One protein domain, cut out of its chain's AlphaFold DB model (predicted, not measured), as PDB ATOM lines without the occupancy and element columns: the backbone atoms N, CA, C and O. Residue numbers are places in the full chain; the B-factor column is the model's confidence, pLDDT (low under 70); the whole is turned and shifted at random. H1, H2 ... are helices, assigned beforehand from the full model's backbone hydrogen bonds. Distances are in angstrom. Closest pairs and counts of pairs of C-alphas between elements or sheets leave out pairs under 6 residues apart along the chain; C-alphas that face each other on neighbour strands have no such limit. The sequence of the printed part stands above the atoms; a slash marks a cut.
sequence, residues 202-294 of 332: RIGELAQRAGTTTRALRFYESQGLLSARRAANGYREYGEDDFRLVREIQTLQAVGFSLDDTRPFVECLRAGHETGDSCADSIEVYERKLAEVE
ATOM      1  N   ARG A 202     -12.581 -42.319  28.752       92.19
ATOM      2  CA  ARG A 202     -13.181 -42.781  30.010       92.19
ATOM      3  C   ARG A 202     -12.308 -43.872  30.625       92.19
ATOM      4  O   ARG A 202     -11.540 -44.542  29.944       92.19
ATOM      5  N   ILE A 203     -12.498 -44.146  31.919       93.00
ATOM      6  CA  ILE A 203     -11.724 -45.198  32.610       93.00
ATOM      7  C   ILE A 203     -11.827 -46.573  31.929       93.00
ATOM      8  O   ILE A 203     -10.876 -47.344  31.963       93.00
ATOM      9  N   GLY A 204     -12.982 -46.891  31.333       92.56
ATOM     10  CA  GLY A 204     -13.190 -48.148  30.609       92.56
ATOM     11  C   GLY A 204     -12.395 -48.217  29.308       92.56
ATOM     12  O   GLY A 204     -11.799 -49.249  29.022       92.56
ATOM     13  N   GLU A 205     -12.328 -47.109  28.573       94.50
ATOM     14  CA  GLU A 205     -11.569 -46.996  27.323       94.50
ATOM     15  C   GLU A 205     -10.066 -47.038  27.599       94.50
ATOM     16  O   GLU A 205      -9.352 -47.801  26.955       94.50
ATOM     17  N   LEU A 206      -9.596 -46.321  28.630       94.69
ATOM     18  CA  LEU A 206      -8.204 -46.408  29.073       94.69
ATOM     19  C   LEU A 206      -7.850 -47.839  29.500       94.69
ATOM     20  O   LEU A 206      -6.789 -48.342  29.144       94.69
ATOM     21  N   ALA A 207      -8.740 -48.515  30.235       94.12
ATOM     22  CA  ALA A 207      -8.520 -49.894  30.662       94.12
ATOM     23  C   ALA A 207      -8.391 -50.836  29.461       94.12
ATOM     24  O   ALA A 207      -7.436 -51.607  29.391       94.12
ATOM     25  N   GLN A 208      -9.309 -50.730  28.499       93.12
ATOM     26  CA  GLN A 208      -9.284 -51.535  27.283       93.12
ATOM     27  C   GLN A 208      -8.015 -51.276  26.470       93.12
ATOM     28  O   GLN A 208      -7.317 -52.219  26.102       93.12
ATOM     29  N   ARG A 209      -7.684 -50.004  26.237       93.75
ATOM     30  CA  ARG A 209      -6.521 -49.608  25.441       93.75
ATOM     31  C   ARG A 209      -5.201 -50.015  26.094       93.75
ATOM     32  O   ARG A 209      -4.289 -50.454  25.405       93.75
ATOM     33  N   ALA A 210      -5.102 -49.912  27.418       91.06
ATOM     34  CA  ALA A 210      -3.927 -50.329  28.181       91.06
ATOM     35  C   ALA A 210      -3.888 -51.832  28.503       91.06
ATOM     36  O   ALA A 210      -2.985 -52.264  29.220       91.06
ATOM     37  N   GLY A 211      -4.850 -52.630  28.027       93.62
ATOM     38  CA  GLY A 211      -4.897 -54.067  28.307       93.62
ATOM     39  C   GLY A 211      -4.990 -54.382  29.804       93.62
ATOM     40  O   GLY A 211      -4.368 -55.323  30.287       93.62
ATOM     41  N   THR A 212      -5.716 -53.565  30.570       93.94
ATOM     42  CA  THR A 212      -5.861 -53.711  32.023       93.94
ATOM     43  C   THR A 212      -7.317 -53.588  32.467       93.94
ATOM     44  O   THR A 212      -8.240 -53.504  31.663       93.94
ATOM     45  N   THR A 213      -7.554 -53.603  33.777       93.62
ATOM     46  CA  THR A 213      -8.896 -53.477  34.350       93.62
ATOM     47  C   THR A 213      -9.131 -52.082  34.913       93.62
ATOM     48  O   THR A 213      -8.229 -51.431  35.441       93.62
ATOM     49  N   THR A 214     -10.390 -51.642  34.915       94.88
ATOM     50  CA  THR A 214     -10.780 -50.393  35.593       94.88
ATOM     51  C   THR A 214     -10.458 -50.420  37.091       94.88
ATOM     52  O   THR A 214     -10.204 -49.376  37.686       94.88
ATOM     53  N   ARG A 215     -10.431 -51.611  37.708       93.38
ATOM     54  CA  ARG A 215     -10.001 -51.808  39.098       93.38
ATOM     55  C   ARG A 215      -8.515 -51.495  39.280       93.38
ATOM     56  O   ARG A 215      -8.186 -50.795  40.231       93.38
ATOM     57  N   ALA A 216      -7.652 -51.970  38.381       91.56
ATOM     58  CA  ALA A 216      -6.221 -51.669  38.412       91.56
ATOM     59  C   ALA A 216      -5.959 -50.166  38.229       91.56
ATOM     60  O   ALA A 216      -5.216 -49.578  39.006       91.56
ATOM     61  N   LEU A 217      -6.662 -49.512  37.298       94.44
ATOM     62  CA  LEU A 217      -6.544 -48.061  37.113       94.44
ATOM     63  C   LEU A 217      -6.964 -47.275  38.361       94.44
ATOM     64  O   LEU A 217      -6.240 -46.389  38.802       94.44
ATOM     65  N   ARG A 218      -8.092 -47.634  38.992       93.75
ATOM     66  CA  ARG A 218      -8.510 -47.030  40.275       93.75
ATOM     67  C   ARG A 218      -7.503 -47.287  41.389       93.75
ATOM     68  O   ARG A 218      -7.358 -46.464  42.289       93.75
ATOM     69  N   PHE A 219      -6.834 -48.435  41.356       93.06
ATOM     70  CA  PHE A 219      -5.773 -48.724  42.302       93.06
ATOM     71  C   PHE A 219      -4.574 -47.798  42.068       93.06
ATOM     72  O   PHE A 219      -4.127 -47.173  43.026       93.06
ATOM     73  N   TYR A 220      -4.136 -47.593  40.823       94.44
ATOM     74  CA  TYR A 220      -3.079 -46.625  40.498       94.44
ATOM     75  C   TYR A 220      -3.456 -45.196  40.903       94.44
ATOM     76  O   TYR A 220      -2.629 -44.503  41.495       94.44
ATOM     77  N   GLU A 221      -4.714 -44.785  40.701       93.19
ATOM     78  CA  GLU A 221      -5.225 -43.513  41.237       93.19
ATOM     79  C   GLU A 221      -5.096 -43.444  42.763       93.19
ATOM     80  O   GLU A 221      -4.586 -42.465  43.302       93.19
ATOM     81  N   SER A 222      -5.519 -44.493  43.479       92.56
ATOM     82  CA  SER A 222      -5.443 -44.527  44.946       92.56
ATOM     83  C   SER A 222      -4.009 -44.470  45.481       92.56
ATOM     84  O   SER A 222      -3.794 -44.027  46.604       92.56
ATOM     85  N   GLN A 223      -3.038 -44.912  44.676       92.62
ATOM     86  CA  GLN A 223      -1.613 -44.841  44.989       92.62
ATOM     87  C   GLN A 223      -0.964 -43.527  44.514       92.62
ATOM     88  O   GLN A 223       0.233 -43.345  44.726       92.62
ATOM     89  N   GLY A 224      -1.715 -42.613  43.885       92.31
ATOM     90  CA  GLY A 224      -1.223 -41.325  43.366       92.31
ATOM     91  C   GLY A 224      -0.463 -41.408  42.032       92.31
ATOM     92  O   GLY A 224       0.056 -40.403  41.539       92.31
ATOM     93  N   LEU A 225      -0.405 -42.593  41.425       93.81
ATOM     94  CA  LEU A 225       0.314 -42.851  40.172       93.81
ATOM     95  C   LEU A 225      -0.476 -42.398  38.938       93.81
ATOM     96  O   LEU A 225       0.102 -42.108  37.894       93.81
ATOM     97  N   LEU A 226      -1.793 -42.254  39.073       94.06
ATOM     98  CA  LEU A 226      -2.688 -41.755  38.033       94.06
ATOM     99  C   LEU A 226      -3.586 -40.650  38.599       94.06
ATOM    100  O   LEU A 226      -3.980 -40.721  39.763       94.06
ATOM    101  N   SER A 227      -3.935 -39.658  37.781       86.94
ATOM    102  CA  SER A 227      -4.764 -38.525  38.209       86.94
ATOM    103  C   SER A 227      -5.893 -38.275  37.213       86.94
ATOM    104  O   SER A 227      -5.678 -37.639  36.184       86.94
ATOM    105  N   ALA A 228      -7.116 -38.717  37.520       84.94
ATOM    106  CA  ALA A 228      -8.261 -38.381  36.677       84.94
ATOM    107  C   ALA A 228      -8.585 -36.888  36.715       84.94
ATOM    108  O   ALA A 228      -8.824 -36.301  37.778       84.94
ATOM    109  N   ARG A 229      -8.731 -36.309  35.524       87.19
ATOM    110  CA  ARG A 229      -9.359 -35.000  35.350       87.19
ATOM    111  C   ARG A 229     -10.876 -35.164  35.417       87.19
ATOM    112  O   ARG A 229     -11.423 -36.225  35.111       87.19
ATOM    113  N   ARG A 230     -11.573 -34.128  35.884       84.88
ATOM    114  CA  ARG A 230     -13.041 -34.095  35.904       84.88
ATOM    115  C   ARG A 230     -13.526 -33.276  34.725       84.88
ATOM    116  O   ARG A 230     -13.189 -32.099  34.638       84.88
ATOM    117  N   ALA A 231     -14.333 -33.882  33.861       77.50
ATOM    118  CA  ALA A 231     -15.016 -33.126  32.823       77.50
ATOM    119  C   ALA A 231     -16.148 -32.278  33.406       77.50
ATOM    120  O   ALA A 231     -16.640 -32.533  34.510       77.50
ATOM    121  N   ALA A 232     -16.640 -31.330  32.607       76.62
ATOM    122  CA  ALA A 232     -17.796 -30.492  32.937       76.62
ATOM    123  C   ALA A 232     -19.067 -31.301  33.288       76.62
ATOM    124  O   ALA A 232     -19.948 -30.815  33.989       76.62
ATOM    125  N   ASN A 233     -19.149 -32.554  32.836       76.88
ATOM    126  CA  ASN A 233     -20.241 -33.494  33.107       76.88
ATOM    127  C   ASN A 233     -20.047 -34.338  34.395       76.88
ATOM    128  O   ASN A 233     -20.871 -35.202  34.687       76.88
ATOM    129  N   GLY A 234     -18.958 -34.132  35.147       79.75
ATOM    130  CA  GLY A 234     -18.643 -34.832  36.401       79.75
ATOM    131  C   GLY A 234     -17.961 -36.203  36.254       79.75
ATOM    132  O   GLY A 234     -17.500 -36.774  37.256       79.75
ATOM    133  N   TYR A 235     -17.842 -36.735  35.033       82.62
ATOM    134  CA  TYR A 235     -17.136 -37.992  34.775       82.62
ATOM    135  C   TYR A 235     -15.611 -37.816  34.860       82.62
ATOM    136  O   TYR A 235     -15.081 -36.707  34.791       82.62
ATOM    137  N   ARG A 236     -14.909 -38.934  35.083       85.94
ATOM    138  CA  ARG A 236     -13.441 -38.988  35.032       85.94
ATOM    139  C   ARG A 236     -12.990 -39.101  33.582       85.94
ATOM    140  O   ARG A 236     -13.474 -39.994  32.883       85.94
ATOM    141  N   GLU A 237     -12.040 -38.265  33.204       91.81
ATOM    142  CA  GLU A 237     -11.398 -38.261  31.895       91.81
ATOM    143  C   GLU A 237      -9.890 -38.436  32.040       91.81
ATOM    144  O   GLU A 237      -9.256 -37.886  32.947       91.81
ATOM    145  N   TYR A 238      -9.344 -39.220  31.121       92.81
ATOM    146  CA  TYR A 238      -7.929 -39.527  30.974       92.81
ATOM    147  C   TYR A 238      -7.488 -39.139  29.570       92.81
ATOM    148  O   TYR A 238      -8.312 -39.044  28.673       92.81
ATOM    149  N   GLY A 239      -6.207 -38.878  29.380       92.44
ATOM    150  CA  GLY A 239      -5.627 -38.457  28.110       92.44
ATOM    151  C   GLY A 239      -4.588 -39.448  27.615       92.44
ATOM    152  O   GLY A 239      -4.336 -40.473  28.249       92.44
ATOM    153  N   GLU A 240      -3.938 -39.101  26.513       91.94
ATOM    154  CA  GLU A 240      -2.819 -39.885  25.990       91.94
ATOM    155  C   GLU A 240      -1.658 -39.973  26.994       91.94
ATOM    156  O   GLU A 240      -1.069 -41.038  27.170       91.94
ATOM    157  N   ASP A 241      -1.391 -38.898  27.738       92.06
ATOM    158  CA  ASP A 241      -0.359 -38.902  28.779       92.06
ATOM    159  C   ASP A 241      -0.672 -39.913  29.888       92.06
ATOM    160  O   ASP A 241       0.206 -40.645  30.335       92.06
ATOM    161  N   ASP A 242      -1.942 -40.034  30.282       94.88
ATOM    162  CA  ASP A 242      -2.377 -41.027  31.268       94.88
ATOM    163  C   ASP A 242      -2.171 -42.459  30.747       94.88
ATOM    164  O   ASP A 242      -1.782 -43.349  31.505       94.88
ATOM    165  N   PHE A 243      -2.381 -42.688  29.447       94.06
ATOM    166  CA  PHE A 243      -2.067 -43.964  28.807       94.06
ATOM    167  C   PHE A 243      -0.562 -44.259  28.821       94.06
ATOM    168  O   PHE A 243      -0.173 -45.369  29.197       94.06
ATOM    169  N   ARG A 244       0.285 -43.269  28.508       94.19
ATOM    170  CA  ARG A 244       1.750 -43.401  28.592       94.19
ATOM    171  C   ARG A 244       2.202 -43.771  30.006       94.19
ATOM    172  O   ARG A 244       2.966 -44.719  30.158       94.19
ATOM    173  N   LEU A 245       1.656 -43.118  31.036       96.19
ATOM    174  CA  LEU A 245       1.945 -43.453  32.437       96.19
ATOM    175  C   LEU A 245       1.575 -44.901  32.777       96.19
ATOM    176  O   LEU A 245       2.355 -45.616  33.403       96.19
ATOM    177  N   VAL A 246       0.390 -45.361  32.365       95.94
ATOM    178  CA  VAL A 246      -0.053 -46.737  32.636       95.94
ATOM    179  C   VAL A 246       0.853 -47.757  31.942       95.94
ATOM    180  O   VAL A 246       1.204 -48.767  32.554       95.94
ATOM    181  N   ARG A 247       1.251 -47.500  30.692       95.56
ATOM    182  CA  ARG A 247       2.172 -48.369  29.943       95.56
ATOM    183  C   ARG A 247       3.560 -48.428  30.574       95.56
ATOM    184  O   ARG A 247       4.132 -49.515  30.644       95.56
ATOM    185  N   GLU A 248       4.059 -47.306  31.078       96.06
ATOM    186  CA  GLU A 248       5.331 -47.251  31.802       96.06
ATOM    187  C   GLU A 248       5.281 -48.117  33.065       96.06
ATOM    188  O   GLU A 248       6.100 -49.018  33.250       96.06
ATOM    189  N   ILE A 249       4.247 -47.927  33.895       95.25
ATOM    190  CA  ILE A 249       4.049 -48.708  35.123       95.25
ATOM    191  C   ILE A 249       3.994 -50.208  34.808       95.25
ATOM    192  O   ILE A 249       4.641 -51.001  35.488       95.25
ATOM    193  N   GLN A 250       3.244 -50.611  33.777       93.56
ATOM    194  CA  GLN A 250       3.136 -52.016  33.370       93.56
ATOM    195  C   GLN A 250       4.479 -52.602  32.922       93.56
ATOM    196  O   GLN A 250       4.810 -53.721  33.311       93.56
ATOM    197  N   THR A 251       5.249 -51.853  32.127       92.69
ATOM    198  CA  THR A 251       6.570 -52.280  31.641       92.69
ATOM    199  C   THR A 251       7.522 -52.524  32.807       92.69
ATOM    200  O   THR A 251       8.136 -53.586  32.892       92.69
ATOM    201  N   LEU A 252       7.580 -51.596  33.764       93.62
ATOM    202  CA  LEU A 252       8.428 -51.724  34.950       93.62
ATOM    203  C   LEU A 252       7.975 -52.883  35.854       93.62
ATOM    204  O   LEU A 252       8.792 -53.683  36.312       93.62
ATOM    205  N   GLN A 253       6.669 -53.046  36.071       92.06
ATOM    206  CA  GLN A 253       6.145 -54.165  36.861       92.06
ATOM    207  C   GLN A 253       6.468 -55.533  36.252       92.06
ATOM    208  O   GLN A 253       6.751 -56.472  36.998       92.06
ATOM    209  N   ALA A 254       6.468 -55.655  34.921       88.12
ATOM    210  CA  ALA A 254       6.810 -56.904  34.239       88.12
ATOM    211  C   ALA A 254       8.260 -57.349  34.507       88.12
ATOM    212  O   ALA A 254       8.542 -58.545  34.526       88.12
ATOM    213  N   VAL A 255       9.165 -56.402  34.775       87.94
ATOM    214  CA  VAL A 255      10.578 -56.663  35.109       87.94
ATOM    215  C   VAL A 255      10.789 -56.859  36.623       87.94
ATOM    216  O   VAL A 255      11.875 -57.218  37.073       87.94
ATOM    217  N   GLY A 256       9.737 -56.703  37.435       85.62
ATOM    218  CA  GLY A 256       9.767 -56.969  38.877       85.62
ATOM    219  C   GLY A 256       9.982 -55.735  39.755       85.62
ATOM    220  O   GLY A 256      10.354 -55.876  40.925       85.62
ATOM    221  N   PHE A 257       9.743 -54.533  39.225       91.69
ATOM    222  CA  PHE A 257       9.660 -53.318  40.034       91.69
ATOM    223  C   PHE A 257       8.345 -53.292  40.821       91.69
ATOM    224  O   PHE A 257       7.287 -53.696  40.329       91.69
ATOM    225  N   SER A 258       8.404 -52.821  42.067       90.50
ATOM    226  CA  SER A 258       7.192 -52.569  42.844       90.50
ATOM    227  C   SER A 258       6.510 -51.284  42.364       90.50
ATOM    228  O   SER A 258       7.124 -50.453  41.706       90.50
ATOM    229  N   LEU A 259       5.242 -51.076  42.727       89.25
ATOM    230  CA  LEU A 259       4.547 -49.816  42.416       89.25
ATOM    231  C   LEU A 259       5.164 -48.586  43.082       89.25
ATOM    232  O   LEU A 259       4.933 -47.473  42.628       89.25
ATOM    233  N   ASP A 260       5.890 -48.770  44.181       92.00
ATOM    234  CA  ASP A 260       6.575 -47.654  44.826       92.00
ATOM    235  C   ASP A 260       7.823 -47.260  44.029       92.00
ATOM    236  O   ASP A 260       8.075 -46.075  43.815       92.00
ATOM    237  N   ASP A 261       8.527 -48.256  43.480       93.94
ATOM    238  CA  ASP A 261       9.684 -48.037  42.614       93.94
ATOM    239  C   ASP A 261       9.314 -47.319  41.304       93.94
ATOM    240  O   ASP A 261      10.164 -46.652  40.725       93.94
ATOM    241  N   THR A 262       8.065 -47.414  40.827       95.88
ATOM    242  CA  THR A 262       7.655 -46.760  39.570       95.88
ATOM    243  C   THR A 262       7.384 -45.259  39.704       95.88
ATOM    244  O   THR A 262       7.210 -44.587  38.685       95.88
ATOM    245  N   ARG A 263       7.334 -44.701  40.925       96.06
ATOM    246  CA  ARG A 263       6.983 -43.284  41.142       96.06
ATOM    247  C   ARG A 263       7.918 -42.307  40.424       96.06
ATOM    248  O   ARG A 263       7.376 -41.461  39.710       96.06
ATOM    249  N   PRO A 264       9.259 -42.426  40.518       97.31
ATOM    250  CA  PRO A 264      10.156 -41.483  39.848       97.31
ATOM    251  C   PRO A 264       9.977 -41.479  38.327       97.31
ATOM    252  O   PRO A 264       9.997 -40.425  37.701       97.31
ATOM    253  N   PHE A 265       9.665 -42.638  37.736       97.19
ATOM    254  CA  PHE A 265       9.405 -42.765  36.302       97.19
ATOM    255  C   PHE A 265       8.130 -42.044  35.871       97.19
ATOM    256  O   PHE A 265       8.100 -41.320  34.875       97.19
ATOM    257  N   VAL A 266       7.069 -42.204  36.664       96.75
ATOM    258  CA  VAL A 266       5.799 -41.501  36.463       96.75
ATOM    259  C   VAL A 266       5.978 -39.991  36.613       96.75
ATOM    260  O   VAL A 266       5.415 -39.224  35.833       96.75
ATOM    261  N   GLU A 267       6.748 -39.550  37.603       96.50
ATOM    262  CA  GLU A 267       7.053 -38.135  37.824       96.50
ATOM    263  C   GLU A 267       7.883 -37.551  36.680       96.50
ATOM    264  O   GLU A 267       7.563 -36.467  36.192       96.50
ATOM    265  N   CYS A 268       8.859 -38.306  36.176       97.12
ATOM    266  CA  CYS A 268       9.662 -37.910  35.030       97.12
ATOM    267  C   CYS A 268       8.815 -37.725  33.761       97.12
ATOM    268  O   CYS A 268       8.900 -36.694  33.093       97.12
ATOM    269  N   LEU A 269       7.908 -38.663  33.463       95.62
ATOM    270  CA  LEU A 269       6.966 -38.513  32.347       95.62
ATOM    271  C   LEU A 269       6.033 -37.310  32.533       95.62
ATOM    272  O   LEU A 269       5.775 -36.573  31.583       95.62
ATOM    273  N   ARG A 270       5.553 -37.062  33.760       94.31
ATOM    274  CA  ARG A 270       4.720 -35.886  34.073       94.31
ATOM    275  C   ARG A 270       5.469 -34.563  33.920       94.31
ATOM    276  O   ARG A 270       4.826 -33.551  33.652       94.31
ATOM    277  N   ALA A 271       6.793 -34.559  34.062       95.25
ATOM    278  CA  ALA A 271       7.632 -33.396  33.785       95.25
ATOM    279  C   ALA A 271       7.788 -33.105  32.276       95.25
ATOM    280  O   ALA A 271       8.382 -32.092  31.909       95.25
ATOM    281  N   GLY A 272       7.218 -33.946  31.403       94.31
ATOM    282  CA  GLY A 272       7.188 -33.744  29.954       94.31
ATOM    283  C   GLY A 272       8.295 -34.470  29.194       94.31
ATOM    284  O   GLY A 272       8.454 -34.242  27.997       94.31
ATOM    285  N   HIS A 273       9.053 -35.346  29.857       95.19
ATOM    286  CA  HIS A 273      10.063 -36.158  29.190       95.19
ATOM    287  C   HIS A 273       9.436 -37.207  28.255       95.19
ATOM    288  O   HIS A 273       8.293 -37.654  28.419       95.19
ATOM    289  N   GLU A 274      10.194 -37.599  27.229       90.94
ATOM    290  CA  GLU A 274       9.762 -38.620  26.272       90.94
ATOM    291  C   GLU A 274       9.722 -40.016  26.916       90.94
ATOM    292  O   GLU A 274       8.784 -40.782  26.681       90.94
ATOM    293  N   THR A 275      10.683 -40.308  27.795       91.88
ATOM    294  CA  THR A 275      10.801 -41.576  28.528       91.88
ATOM    295  C   THR A 275      10.794 -41.346  30.042       91.88
ATOM    296  O   THR A 275      11.194 -40.280  30.520       91.88
ATOM    297  N   GLY A 276      10.334 -42.336  30.815       92.69
ATOM    298  CA  GLY A 276      10.266 -42.238  32.279       92.69
ATOM    299  C   GLY A 276      11.622 -42.315  32.975       92.69
ATOM    300  O   GLY A 276      11.753 -41.938  34.135       92.69
ATOM    301  N   ASP A 277      12.659 -42.738  32.271       94.50
ATOM    302  CA  ASP A 277      14.025 -42.875  32.772       94.50
ATOM    303  C   ASP A 277      14.953 -41.720  32.369       94.50
ATOM    304  O   ASP A 277      16.161 -41.793  32.570       94.50
ATOM    305  N   SER A 278      14.403 -40.615  31.858       96.00
ATOM    306  CA  SER A 278      15.186 -39.416  31.519       96.00
ATOM    307  C   SER A 278      15.701 -38.637  32.745       96.00
ATOM    308  O   SER A 278      16.544 -37.752  32.604       96.00
ATOM    309  N   CYS A 279      15.190 -38.929  33.945       97.00
ATOM    310  CA  CYS A 279      15.470 -38.191  35.178       97.00
ATOM    311  C   CYS A 279      16.425 -38.964  36.095       97.00
ATOM    312  O   CYS A 279      16.354 -40.189  36.174       97.00
ATOM    313  N   ALA A 280      17.269 -38.244  36.845       96.88
ATOM    314  CA  ALA A 280      18.252 -38.846  37.753       96.88
ATOM    315  C   ALA A 280      17.609 -39.790  38.784       96.88
ATOM    316  O   ALA A 280      18.077 -40.912  38.949       96.88
ATOM    317  N   ASP A 281      16.489 -39.390  39.390       96.12
ATOM    318  CA  ASP A 281      15.780 -40.201  40.388       96.12
ATOM    319  C   ASP A 281      15.338 -41.568  39.829       96.12
ATOM    320  O   ASP A 281      15.394 -42.581  40.526       96.12
ATOM    321  N   SER A 282      14.934 -41.632  38.556       96.19
ATOM    322  CA  SER A 282      14.587 -42.888  37.878       96.19
ATOM    323  C   SER A 282      15.815 -43.777  37.657       96.19
ATOM    324  O   SER A 282      15.750 -44.993  37.852       96.19
ATOM    325  N   ILE A 283      16.954 -43.175  37.304       96.75
ATOM    326  CA  ILE A 283      18.226 -43.893  37.146       96.75
ATOM    327  C   ILE A 283      18.694 -44.476  38.484       96.75
ATOM    328  O   ILE A 283      19.064 -45.648  38.534       96.75
ATOM    329  N   GLU A 284      18.583 -43.728  39.585       97.50
ATOM    330  CA  GLU A 284      18.918 -44.234  40.925       97.50
ATOM    331  C   GLU A 284      18.080 -45.467  41.308       97.50
ATOM    332  O   GLU A 284      18.560 -46.389  41.977       97.50
ATOM    333  N   VAL A 285      16.819 -45.530  40.865       97.25
ATOM    334  CA  VAL A 285      15.973 -46.714  41.066       97.25
ATOM    335  C   VAL A 285      16.482 -47.911  40.262       97.25
ATOM    336  O   VAL A 285      16.518 -49.022  40.800       97.25
ATOM    337  N   TYR A 286      16.909 -47.714  39.012       95.56
ATOM    338  CA  TYR A 286      17.535 -48.781  38.225       95.56
ATOM    339  C   TYR A 286      18.822 -49.292  38.865       95.56
ATOM    340  O   TYR A 286      18.976 -50.504  39.016       95.56
ATOM    341  N   GLU A 287      19.705 -48.397  39.303       96.94
ATOM    342  CA  GLU A 287      20.955 -48.769  39.969       96.94
ATOM    343  C   GLU A 287      20.692 -49.569  41.249       96.94
ATOM    344  O   GLU A 287      21.277 -50.637  41.454       96.94
ATOM    345  N   ARG A 288      19.742 -49.117  42.081       95.62
ATOM    346  CA  ARG A 288      19.314 -49.860  43.275       95.62
ATOM    347  C   ARG A 288      18.803 -51.251  42.910       95.62
ATOM    348  O   ARG A 288      19.180 -52.229  43.557       95.62
ATOM    349  N   LYS A 289      17.942 -51.359  41.894       94.00
ATOM    350  CA  LYS A 289      17.347 -52.642  41.505       94.00
ATOM    351  C   LYS A 289      18.377 -53.601  40.924       94.00
ATOM    352  O   LYS A 289      18.330 -54.794  41.221       94.00
ATOM    353  N   LEU A 290      19.324 -53.086  40.145       96.62
ATOM    354  CA  LEU A 290      20.424 -53.875  39.613       96.62
ATOM    355  C   LEU A 290      21.285 -54.436  40.751       96.62
ATOM    356  O   LEU A 290      21.505 -55.644  40.795       96.62
ATOM    357  N   ALA A 291      21.644 -53.606  41.734       95.38
ATOM    358  CA  ALA A 291      22.402 -54.045  42.905       95.38
ATOM    359  C   ALA A 291      21.667 -55.129  43.726       95.38
ATOM    360  O   ALA A 291      22.286 -56.075  44.218       95.38
ATOM    361  N   GLU A 292      20.337 -55.043  43.860       90.31
ATOM    362  CA  GLU A 292      19.533 -56.098  44.500       90.31
ATOM    363  C   GLU A 292      19.614 -57.435  43.746       90.31
ATOM    364  O   GLU A 292      19.721 -58.502  44.365       90.31
ATOM    365  N   VAL A 293      19.547 -57.386  42.412       93.38
ATOM    366  CA  VAL A 293      19.627 -58.570  41.549       93.38
ATOM    367  C   VAL A 293      21.024 -59.179  41.599       93.38
ATOM    368  O   VAL A 293      21.142 -60.388  41.795       93.38
ATOM    369  N   GLU A 294      22.073 -58.366  41.504       96.88
ATOM    370  CA  GLU A 294      23.469 -58.802  41.621       96.88
ATOM    371  C   GLU A 294      23.723 -59.494  42.965       96.88
ATOM    372  O   GLU A 294      24.181 -60.636  43.001       96.88
TER     373      GLU A 294
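AT A GLANCE: This is residues 202 to 294 of the 332 residues of the protein "MerR family transcriptional regulator" of Amycolatopsis methanolica 239 (UniProt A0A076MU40). Three helices, H3, H4 and H5, run back and forth in a zigzag along a rod, with the short H4 between the longer H3 and H5, while H1 and H2 make a steeply tilted pair near H3 on its side away from H5. A thin loop, residues 229 to 237, reaches to one end of the rod, and H5 makes the other. The printed part has 93 residues with five named helices, H1 to H5 in order, and no named strand; the class is all helix. It is compact by its radius of gyration of the C-alphas, 13.9 A, yet spans 50 by 24 by 20 A.

HOW THE PARTS SIT: H1, residues 203 to 209, touches H2, residues 214 to 222, at a steep tilt of 65 degrees, with the C-alphas of Ala 207 and Thr 214 closest at 5.4 A. H3, residues 240 to 254, is close to H1 but not clearly touching, the closest C-alphas being those of Leu 206 and Phe 243 at 6.6 A. H3 and H4, residues 263 to 270, form a helical hairpin, a shallow tilt of 26 degrees, opposite ways; the C-alphas of Leu 245 and Val 266 are closest, 5.9 A apart. H5, residues 280 to 294, makes a second hairpin with H4 at a shallow tilt of 34 degrees, only just short of steep; it touches H4 with residues 281 to 285 alone, the closest C-alphas being those of Pro 264 and Ser 282 at 5.0 A. H3 and H5 are apart. In each of the five helices every O i to N i+4 pair is within hydrogen-bond range.

IN THESE COORDINATES: H1 begins at C-alpha 203 (-11.724, -45.198, 32.610). H3 is 21.2 A long and H5 21.0 A, ending at C-alpha 294 (23.469, -58.802, 41.621).

THE WHOLE: The C-alphas farthest apart, of Asn 233 and Glu 294, are 51.2 A apart. The link from H2 to H3 is long, 17 residues. The printed part has no cut, and no printed residue is under 70 in pLDDT.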